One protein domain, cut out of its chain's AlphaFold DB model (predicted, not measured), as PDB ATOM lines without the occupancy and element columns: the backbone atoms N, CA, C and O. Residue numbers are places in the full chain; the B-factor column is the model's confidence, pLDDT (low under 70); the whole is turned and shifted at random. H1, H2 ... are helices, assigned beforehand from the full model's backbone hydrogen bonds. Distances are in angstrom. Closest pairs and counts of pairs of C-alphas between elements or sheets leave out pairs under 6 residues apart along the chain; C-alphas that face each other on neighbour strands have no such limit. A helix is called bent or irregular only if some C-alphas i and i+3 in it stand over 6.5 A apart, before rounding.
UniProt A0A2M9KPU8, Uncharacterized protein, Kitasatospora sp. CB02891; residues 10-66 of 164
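This is residues 10 to 66 of the 164 residues of an uncharacterized protein of Kitasatospora sp. CB02891 (UniProt A0A2M9KPU8). A long helix, H1, sticks out as an arm with its residues 10 to 23 from a small body in which H2 and H3 make a V, the chain turning back at residues 44 to 46. H2 carries on broadly the way H1 runs, at an angle to it, and H3 folds back beyond the turn, meeting H2 with its first part. The printed part has 57 residues, with three named helices in the order H1, H2, H3 and no named strand; the class is all helix. The whole is loose, with a radius of gyration of the C-alphas of 13.4 A, and spans 44 by 22 by 18 A, the arm making much of the length.

Find C-alpha 10 at (-16.121, 14.842, 13.077); from there H1, residues 10 to 29, runs 28.7 A to C-alpha 29 at (-39.223, 28.196, 2.540). Further along, H2 holds residues 34 to 43, from Pro 34 to Glu 43, and measures 14.2 A. Then look for H3, residues 47 to 64, which covers 24.2 A and ends at C-alpha 64 at (-43.594, 11.564, 6.257). H3 is irregular, but only just: C-alphas 56 and 59 are 6.7 A apart, and its line is a rough one.

Start at the far end of H1, where Ala 28 and Pro 34 have the closest C-alphas of H1 and H2, 7.3 A apart. These two helices are close but not clearly touching, with 1 pair of C-alphas within 8 A. They run the same way at a steep tilt of 48 degrees. Move on to H2 and H3, which touch; their closest C-alphas are those of Ile 41 and Ala 50, 5.2 A apart. H3 touches H2 with residues 47 to 54 alone. The two run opposite ways at a steep tilt of 49 degrees, their centres 11.3 A apart. H1 and H3 are apart. In the backbones of H1 and H2 you will find every O i to N i+4 pair within hydrogen-bond range; in H3, 11 of 14 are.

Look at Gln 11 and Gly 45 for the two C-alphas farthest apart, at 44.0 A; the outline is only just a rod. Residues 10 to 23, which belong to H1, stand free, and the body without them has 43 residues and spans 28 by 19 by 12 A. The links from H1 to H2, with 4 residues, and from H2 to H3, with 3, are both tight. The printed part has no cut between residues 10 and 66. The mean pLDDT of the printed part is 91.1, and no printed residue is under 70.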
ATOM      1  N   ALA A  10     -16.320  13.506  13.642       77.75
ATOM      2  CA  ALA A  10     -16.121  14.842  13.077       77.75
ATOM      3  C   ALA A  10     -16.647  14.978  11.631       77.75
ATOM      4  O   ALA A  10     -17.333  15.952  11.307       77.75
ATOM      5  N   GLN A  11     -16.406  13.985  10.769       80.94
ATOM      6  CA  GLN A  11     -16.916  14.006   9.396       80.94
ATOM      7  C   GLN A  11     -18.441  13.853   9.351       80.94
ATOM      8  O   GLN A  11     -19.127  14.547   8.590       80.94
ATOM      9  N   GLN A  12     -18.981  12.951  10.173       84.62
ATOM     10  CA  GLN A  12     -20.426  12.770  10.288       84.62
ATOM     11  C   GLN A  12     -21.091  14.040  10.815       84.62
ATOM     12  O   GLN A  12     -22.128  14.440  10.295       84.62
ATOM     13  N   LYS A  13     -20.468  14.711  11.789       86.31
ATOM     14  CA  LYS A  13     -20.953  15.954  12.384       86.31
ATOM     15  C   LYS A  13     -20.995  17.083  11.366       86.31
ATOM     16  O   LYS A  13     -22.028  17.730  11.253       86.31
ATOM     17  N   ARG A  14     -19.948  17.261  10.555       84.75
ATOM     18  CA  ARG A  14     -19.981  18.247   9.463       84.75
ATOM     19  C   ARG A  14     -21.113  17.951   8.477       84.75
ATOM     20  O   ARG A  14     -21.879  18.840   8.127       84.75
ATOM     21  N   THR A  15     -21.237  16.692   8.059       88.00
ATOM     22  CA  THR A  15     -22.305  16.269   7.138       88.00
ATOM     23  C   THR A  15     -23.686  16.542   7.737       88.00
ATOM     24  O   THR A  15     -24.577  17.038   7.051       88.00
ATOM     25  N   TYR A  16     -23.856  16.254   9.027       90.81
ATOM     26  CA  TYR A  16     -25.065  16.551   9.780       90.81
ATOM     27  C   TYR A  16     -25.353  18.054   9.831       90.81
ATOM     28  O   TYR A  16     -26.470  18.450   9.526       90.81
ATOM     29  N   GLU A  17     -24.367  18.895  10.141       91.94
ATOM     30  CA  GLU A  17     -24.518  20.356  10.193       91.94
ATOM     31  C   GLU A  17     -24.920  20.937   8.826       91.94
ATOM     32  O   GLU A  17     -25.822  21.774   8.736       91.94
ATOM     33  N   GLU A  18     -24.314  20.450   7.738       91.19
ATOM     34  CA  GLU A  18     -24.672  20.838   6.368       91.19
ATOM     35  C   GLU A  18     -26.112  20.435   6.019       91.19
ATOM     36  O   GLU A  18     -26.882  21.238   5.473       91.19
ATOM     37  N   GLN A  19     -26.499  19.202   6.356       92.88
ATOM     38  CA  GLN A  19     -27.854  18.699   6.144       92.88
ATOM     39  C   GLN A  19     -28.877  19.429   7.018       92.88
ATOM     40  O   GLN A  19     -29.969  19.732   6.537       92.88
ATOM     41  N   LEU A  20     -28.532  19.752   8.265       92.88
ATOM     42  CA  LEU A  20     -29.400  20.455   9.206       92.88
ATOM     43  C   LEU A  20     -29.664  21.872   8.706       92.88
ATOM     44  O   LEU A  20     -30.816  22.273   8.575       92.88
ATOM     45  N   SER A  21     -28.618  22.584   8.284       91.56
ATOM     46  CA  SER A  21     -28.765  23.907   7.674       91.56
ATOM     47  C   SER A  21     -29.604  23.871   6.388       91.56
ATOM     48  O   SER A  21     -30.370  24.793   6.088       91.56
ATOM     49  N   ALA A  22     -29.483  22.815   5.577       90.44
ATOM     50  CA  ALA A  22     -30.334  22.630   4.402       90.44
ATOM     51  C   ALA A  22     -31.802  22.353   4.775       90.44
ATOM     52  O   ALA A  22     -32.704  22.912   4.144       90.44
ATOM     53  N   HIS A  23     -32.040  21.534   5.803       91.38
ATOM     54  CA  HIS A  23     -33.369  21.231   6.339       91.38
ATOM     55  C   HIS A  23     -34.052  22.492   6.880       91.38
ATOM     56  O   HIS A  23     -35.142  22.828   6.420       91.38
ATOM     57  N   GLU A  24     -33.371  23.274   7.718       90.56
ATOM     58  CA  GLU A  24     -33.890  24.523   8.294       90.56
ATOM     59  C   GLU A  24     -34.256  25.561   7.225       90.56
ATOM     60  O   GLU A  24     -35.320  26.186   7.282       90.56
ATOM     61  N   ARG A  25     -33.420  25.711   6.187       90.75
ATOM     62  CA  ARG A  25     -33.743  26.579   5.044       90.75
ATOM     63  C   ARG A  25     -35.006  26.119   4.322       90.75
ATOM     64  O   ARG A  25     -35.796  26.956   3.882       90.75
ATOM     65  N   LYS A  26     -35.214  24.807   4.199       90.50
ATOM     66  CA  LYS A  26     -36.409  24.251   3.561       90.50
ATOM     67  C   LYS A  26     -37.652  24.398   4.439       90.50
ATOM     68  O   LYS A  26     -38.697  24.748   3.902       90.50
ATOM     69  N   LEU A  27     -37.541  24.256   5.762       91.12
ATOM     70  CA  LEU A  27     -38.631  24.579   6.692       91.12
ATOM     71  C   LEU A  27     -39.109  26.022   6.516       91.12
ATOM     72  O   LEU A  27     -40.306  26.269   6.346       91.12
ATOM     73  N   ALA A  28     -38.169  26.971   6.502       87.94
ATOM     74  CA  ALA A  28     -38.476  28.385   6.318       87.94
ATOM     75  C   ALA A  28     -39.145  28.659   4.958       87.94
ATOM     76  O   ALA A  28     -40.132  29.391   4.895       87.94
ATOM     77  N   ALA A  29     -38.659  28.035   3.880       88.75
ATOM     78  CA  ALA A  29     -39.223  28.196   2.540       88.75
ATOM     79  C   ALA A  29     -40.617  27.557   2.374       88.75
ATOM     80  O   ALA A  29     -41.446  28.084   1.635       88.75
ATOM     81  N   SER A  30     -40.889  26.445   3.065       88.06
ATOM     82  CA  SER A  30     -42.132  25.672   2.938       88.06
ATOM     83  C   SER A  30     -43.227  26.075   3.933       88.06
ATOM     84  O   SER A  30     -44.205  25.354   4.070       88.06
ATOM     85  N   SER A  31     -43.111  27.217   4.621       89.06
ATOM     86  CA  SER A  31     -44.066  27.640   5.667       89.06
ATOM     87  C   SER A  31     -44.185  26.665   6.851       89.06
ATOM     88  O   SER A  31     -45.227  26.618   7.494       89.06
ATOM     89  N   TYR A  32     -43.110  25.941   7.172       91.56
ATOM     90  CA  TYR A  32     -42.984  25.110   8.381       91.56
ATOM     91  C   TYR A  32     -41.922  25.647   9.359       91.56
ATOM     92  O   TYR A  32     -41.595  25.007  10.353       91.56
ATOM     93  N   GLY A  33     -41.356  26.825   9.074       90.06
ATOM     94  CA  GLY A  33     -40.343  27.466   9.910       90.06
ATOM     95  C   GLY A  33     -40.894  28.098  11.199       90.06
ATOM     96  O   GLY A  33     -42.103  28.066  11.449       90.06
ATOM     97  N   PRO A  34     -40.021  28.745  11.996       90.62
ATOM     98  CA  PRO A  34     -40.381  29.333  13.290       90.62
ATOM     99  C   PRO A  34     -41.573  30.299  13.233       90.62
ATOM    100  O   PRO A  34     -42.436  30.261  14.105       90.62
ATOM    101  N   ASP A  35     -41.680  31.105  12.175       92.19
ATOM    102  CA  ASP A  35     -42.792  32.049  11.993       92.19
ATOM    103  C   ASP A  35     -44.136  31.353  11.733       92.19
ATOM    104  O   ASP A  35     -45.200  31.888  12.050       92.19
ATOM    105  N   ALA A  36     -44.123  30.170  11.116       92.31
ATOM    106  CA  ALA A  36     -45.331  29.377  10.918       92.31
ATOM    107  C   ALA A  36     -45.755  28.687  12.215       92.31
ATOM    108  O   ALA A  36     -46.926  28.774  12.577       92.31
ATOM    109  N   ARG A  37     -44.789  28.130  12.960       93.56
ATOM    110  CA  ARG A  37     -45.011  27.584  14.307       93.56
ATOM    111  C   ARG A  37     -45.604  28.639  15.241       93.56
ATOM    112  O   ARG A  37     -46.627  28.402  15.870       93.56
ATOM    113  N   ALA A  38     -45.011  29.834  15.286       93.00
ATOM    114  CA  ALA A  38     -45.481  30.925  16.138       93.00
ATOM    115  C   ALA A  38     -46.904  31.384  15.784       93.00
ATOM    116  O   ALA A  38     -47.711  31.613  16.684       93.00
ATOM    117  N   ARG A  39     -47.234  31.488  14.488       93.88
ATOM    118  CA  ARG A  39     -48.603  31.799  14.044       93.88
ATOM    119  C   ARG A  39     -49.588  30.709  14.443       93.88
ATOM    120  O   ARG A  39     -50.624  31.030  15.009       93.88
ATOM    121  N   TYR A  40     -49.238  29.447  14.210       93.75
ATOM    122  CA  TYR A  40     -50.077  28.314  14.583       93.75
ATOM    123  C   TYR A  40     -50.397  28.321  16.084       93.75
ATOM    124  O   TYR A  40     -51.567  28.281  16.455       93.75
ATOM    125  N   ILE A  41     -49.379  28.482  16.936       94.19
ATOM    126  CA  ILE A  41     -49.543  28.549  18.396       94.19
ATOM    127  C   ILE A  41     -50.409  29.743  18.808       94.19
ATOM    128  O   ILE A  41     -51.288  29.597  19.650       94.19
ATOM    129  N   ALA A  42     -50.199  30.919  18.207       93.38
ATOM    130  CA  ALA A  42     -50.967  32.123  18.527       93.38
ATOM    131  C   ALA A  42     -52.445  32.042  18.101       93.38
ATOM    132  O   ALA A  42     -53.293  32.712  18.690       93.38
ATOM    133  N   GLU A  43     -52.750  31.257  17.068       93.00
ATOM    134  CA  GLU A  43     -54.105  31.054  16.550       93.00
ATOM    135  C   GLU A  43     -54.871  29.942  17.290       93.00
ATOM    136  O   GLU A  43     -56.095  29.859  17.165       93.00
ATOM    137  N   HIS A  44     -54.181  29.115  18.085       89.75
ATOM    138  CA  HIS A  44     -54.773  28.013  18.844       89.75
ATOM    139  C   HIS A  44     -55.036  28.387  20.310       89.75
ATOM    140  O   HIS A  44     -54.426  29.286  20.882       89.75
ATOM    141  N   GLY A  45     -56.020  27.715  20.919       82.00
ATOM    142  CA  GLY A  45     -56.541  28.091  22.236       82.00
ATOM    143  C   GLY A  45     -55.597  27.804  23.407       82.00
ATOM    144  O   GLY A  45     -55.550  28.597  24.344       82.00
ATOM    145  N   ASP A  46     -54.864  26.692  23.356       92.88
ATOM    146  CA  ASP A  46     -53.902  26.292  24.385       92.88
ATOM    147  C   ASP A  46     -52.500  26.203  23.760       92.88
ATOM    148  O   ASP A  46     -52.275  25.334  22.911       92.88
ATOM    149  N   PRO A  47     -51.568  27.095  24.141       91.12
ATOM    150  CA  PRO A  47     -50.218  27.101  23.599       91.12
ATOM    151  C   PRO A  47     -49.442  25.807  23.844       91.12
ATOM    152  O   PRO A  47     -48.721  25.384  22.951       91.12
ATOM    153  N   GLU A  48     -49.593  25.157  25.002       92.06
ATOM    154  CA  GLU A  48     -48.844  23.928  25.304       92.06
ATOM    155  C   GLU A  48     -49.312  22.780  24.404       92.06
ATOM    156  O   GLU A  48     -48.499  22.031  23.860       92.06
ATOM    157  N   ILE A  49     -50.627  22.680  24.185       94.12
ATOM    158  CA  ILE A  49     -51.198  21.687  23.266       94.12
ATOM    159  C   ILE A  49     -50.792  21.999  21.824       94.12
ATOM    160  O   ILE A  49     -50.437  21.083  21.088       94.12
ATOM    161  N   ALA A  50     -50.814  23.270  21.417       94.50
ATOM    162  CA  ALA A  50     -50.451  23.671  20.062       94.50
ATOM    163  C   ALA A  50     -48.959  23.453  19.763       94.50
ATOM    164  O   ALA A  50     -48.605  23.054  18.655       94.50
ATOM    165  N   GLU A  51     -48.077  23.680  20.738       93.56
ATOM    166  CA  GLU A  51     -46.657  23.344  20.618       93.56
ATOM    167  C   GLU A  51     -46.464  21.845  20.407       93.56
ATOM    168  O   GLU A  51     -45.775  21.440  19.469       93.56
ATOM    169  N   LEU A  52     -47.132  21.030  21.224       95.19
ATOM    170  CA  LEU A  52     -47.054  19.580  21.128       95.19
ATOM    171  C   LEU A  52     -47.635  19.060  19.806       95.19
ATOM    172  O   LEU A  52     -47.027  18.220  19.153       95.19
ATOM    173  N   GLU A  53     -48.784  19.571  19.365       95.62
ATOM    174  CA  GLU A  53     -49.384  19.191  18.083       95.62
ATOM    175  C   GLU A  53     -48.487  19.581  16.901       95.62
ATOM    176  O   GLU A  53     -48.296  18.789  15.975       95.62
ATOM    177  N   TRP A  54     -47.878  20.768  16.947       94.25
ATOM    178  CA  TRP A  54     -46.955  21.199  15.906       94.25
ATOM    179  C   TRP A  54     -45.720  20.297  15.826       94.25
ATOM    180  O   TRP A  54     -45.385  19.805  14.743       94.25
ATOM    181  N   ASP A  55     -45.062  20.072  16.964       93.25
ATOM    182  CA  ASP A  55     -43.776  19.380  17.029       93.25
ATOM    183  C   ASP A  55     -43.924  17.851  16.881       93.25
ATOM    184  O   ASP A  55     -43.060  17.213  16.278       93.25
ATOM    185  N   GLU A  56     -45.019  17.257  17.370       94.56
ATOM    186  CA  GLU A  56     -45.219  15.798  17.377       94.56
ATOM    187  C   GLU A  56     -46.157  15.278  16.278       94.56
ATOM    188  O   GLU A  56     -46.116  14.085  15.967       94.56
ATOM    189  N   GLN A  57     -46.998  16.124  15.671       94.69
ATOM    190  CA  GLN A  57     -47.974  15.679  14.662       94.69
ATOM    191  C   GLN A  57     -47.796  16.382  13.318       94.69
ATOM    192  O   GLN A  57     -47.621  15.709  12.302       94.69
ATOM    193  N   ILE A  58     -47.808  17.716  13.287       93.81
ATOM    194  CA  ILE A  58     -47.799  18.482  12.030       93.81
ATOM    195  C   ILE A  58     -46.456  18.355  11.318       93.81
ATOM    196  O   ILE A  58     -46.411  17.968  10.146       93.81
ATOM    197  N   LEU A  59     -45.360  18.671  12.013       92.19
ATOM    198  CA  LEU A  59     -44.029  18.638  11.418       92.19
ATOM    199  C   LEU A  59     -43.636  17.210  10.985       92.19
ATOM    200  O   LEU A  59     -43.268  17.041   9.819       92.19
ATOM    201  N   PRO A  60     -43.806  16.160  11.819       92.94
ATOM    202  CA  PRO A  60     -43.518  14.789  11.400       92.94
ATOM    203  C   PRO A  60     -44.409  14.294  10.254       92.94
ATOM    204  O   PRO A  60     -43.936  13.549   9.394       92.94
ATOM    205  N   ALA A  61     -45.681  14.706  10.190       92.94
ATOM    206  CA  ALA A  61     -46.557  14.335   9.079       92.94
ATOM    207  C   ALA A  61     -46.086  14.940   7.748       92.94
ATOM    208  O   ALA A  61     -46.110  14.247   6.731       92.94
ATOM    209  N   ALA A  62     -45.615  16.190   7.757       92.19
ATOM    210  CA  ALA A  62     -45.058  16.851   6.576       92.19
ATOM    211  C   ALA A  62     -43.729  16.220   6.114       92.19
ATOM    212  O   ALA A  62     -43.447  16.149   4.915       92.19
ATOM    213  N   GLU A  63     -42.912  15.714   7.041       92.50
ATOM    214  CA  GLU A  63     -41.733  14.909   6.695       92.50
ATOM    215  C   GLU A  63     -42.134  13.547   6.110       92.50
ATOM    216  O   GLU A  63     -41.607  13.126   5.079       92.50
ATOM    217  N   ALA A  64     -43.116  12.868   6.712       92.44
ATOM    218  CA  ALA A  64     -43.594  11.564   6.257       92.44
ATOM    219  C   ALA A  64     -44.315  11.614   4.897       92.44
ATOM    220  O   ALA A  64     -44.251  10.645   4.137       92.44
ATOM    221  N   SER A  65     -44.984  12.725   4.569       91.94
ATOM    222  CA  SER A  65     -45.614  12.946   3.260       91.94
ATOM    223  C   SER A  65     -44.612  13.346   2.169       91.94
ATOM    224  O   SER A  65     -44.952  13.315   0.983       91.94
ATOM    225  N   GLY A  66     -43.373  13.687   2.544       89.00
ATOM    226  CA  GLY A  66     -42.318  14.142   1.637       89.00
ATOM    227  C   GLY A  66     -42.395  15.627   1.265       89.00
ATOM    228  O   GLY A  66     -41.626  16.083   0.412       89.00
TER     229      GLY A  66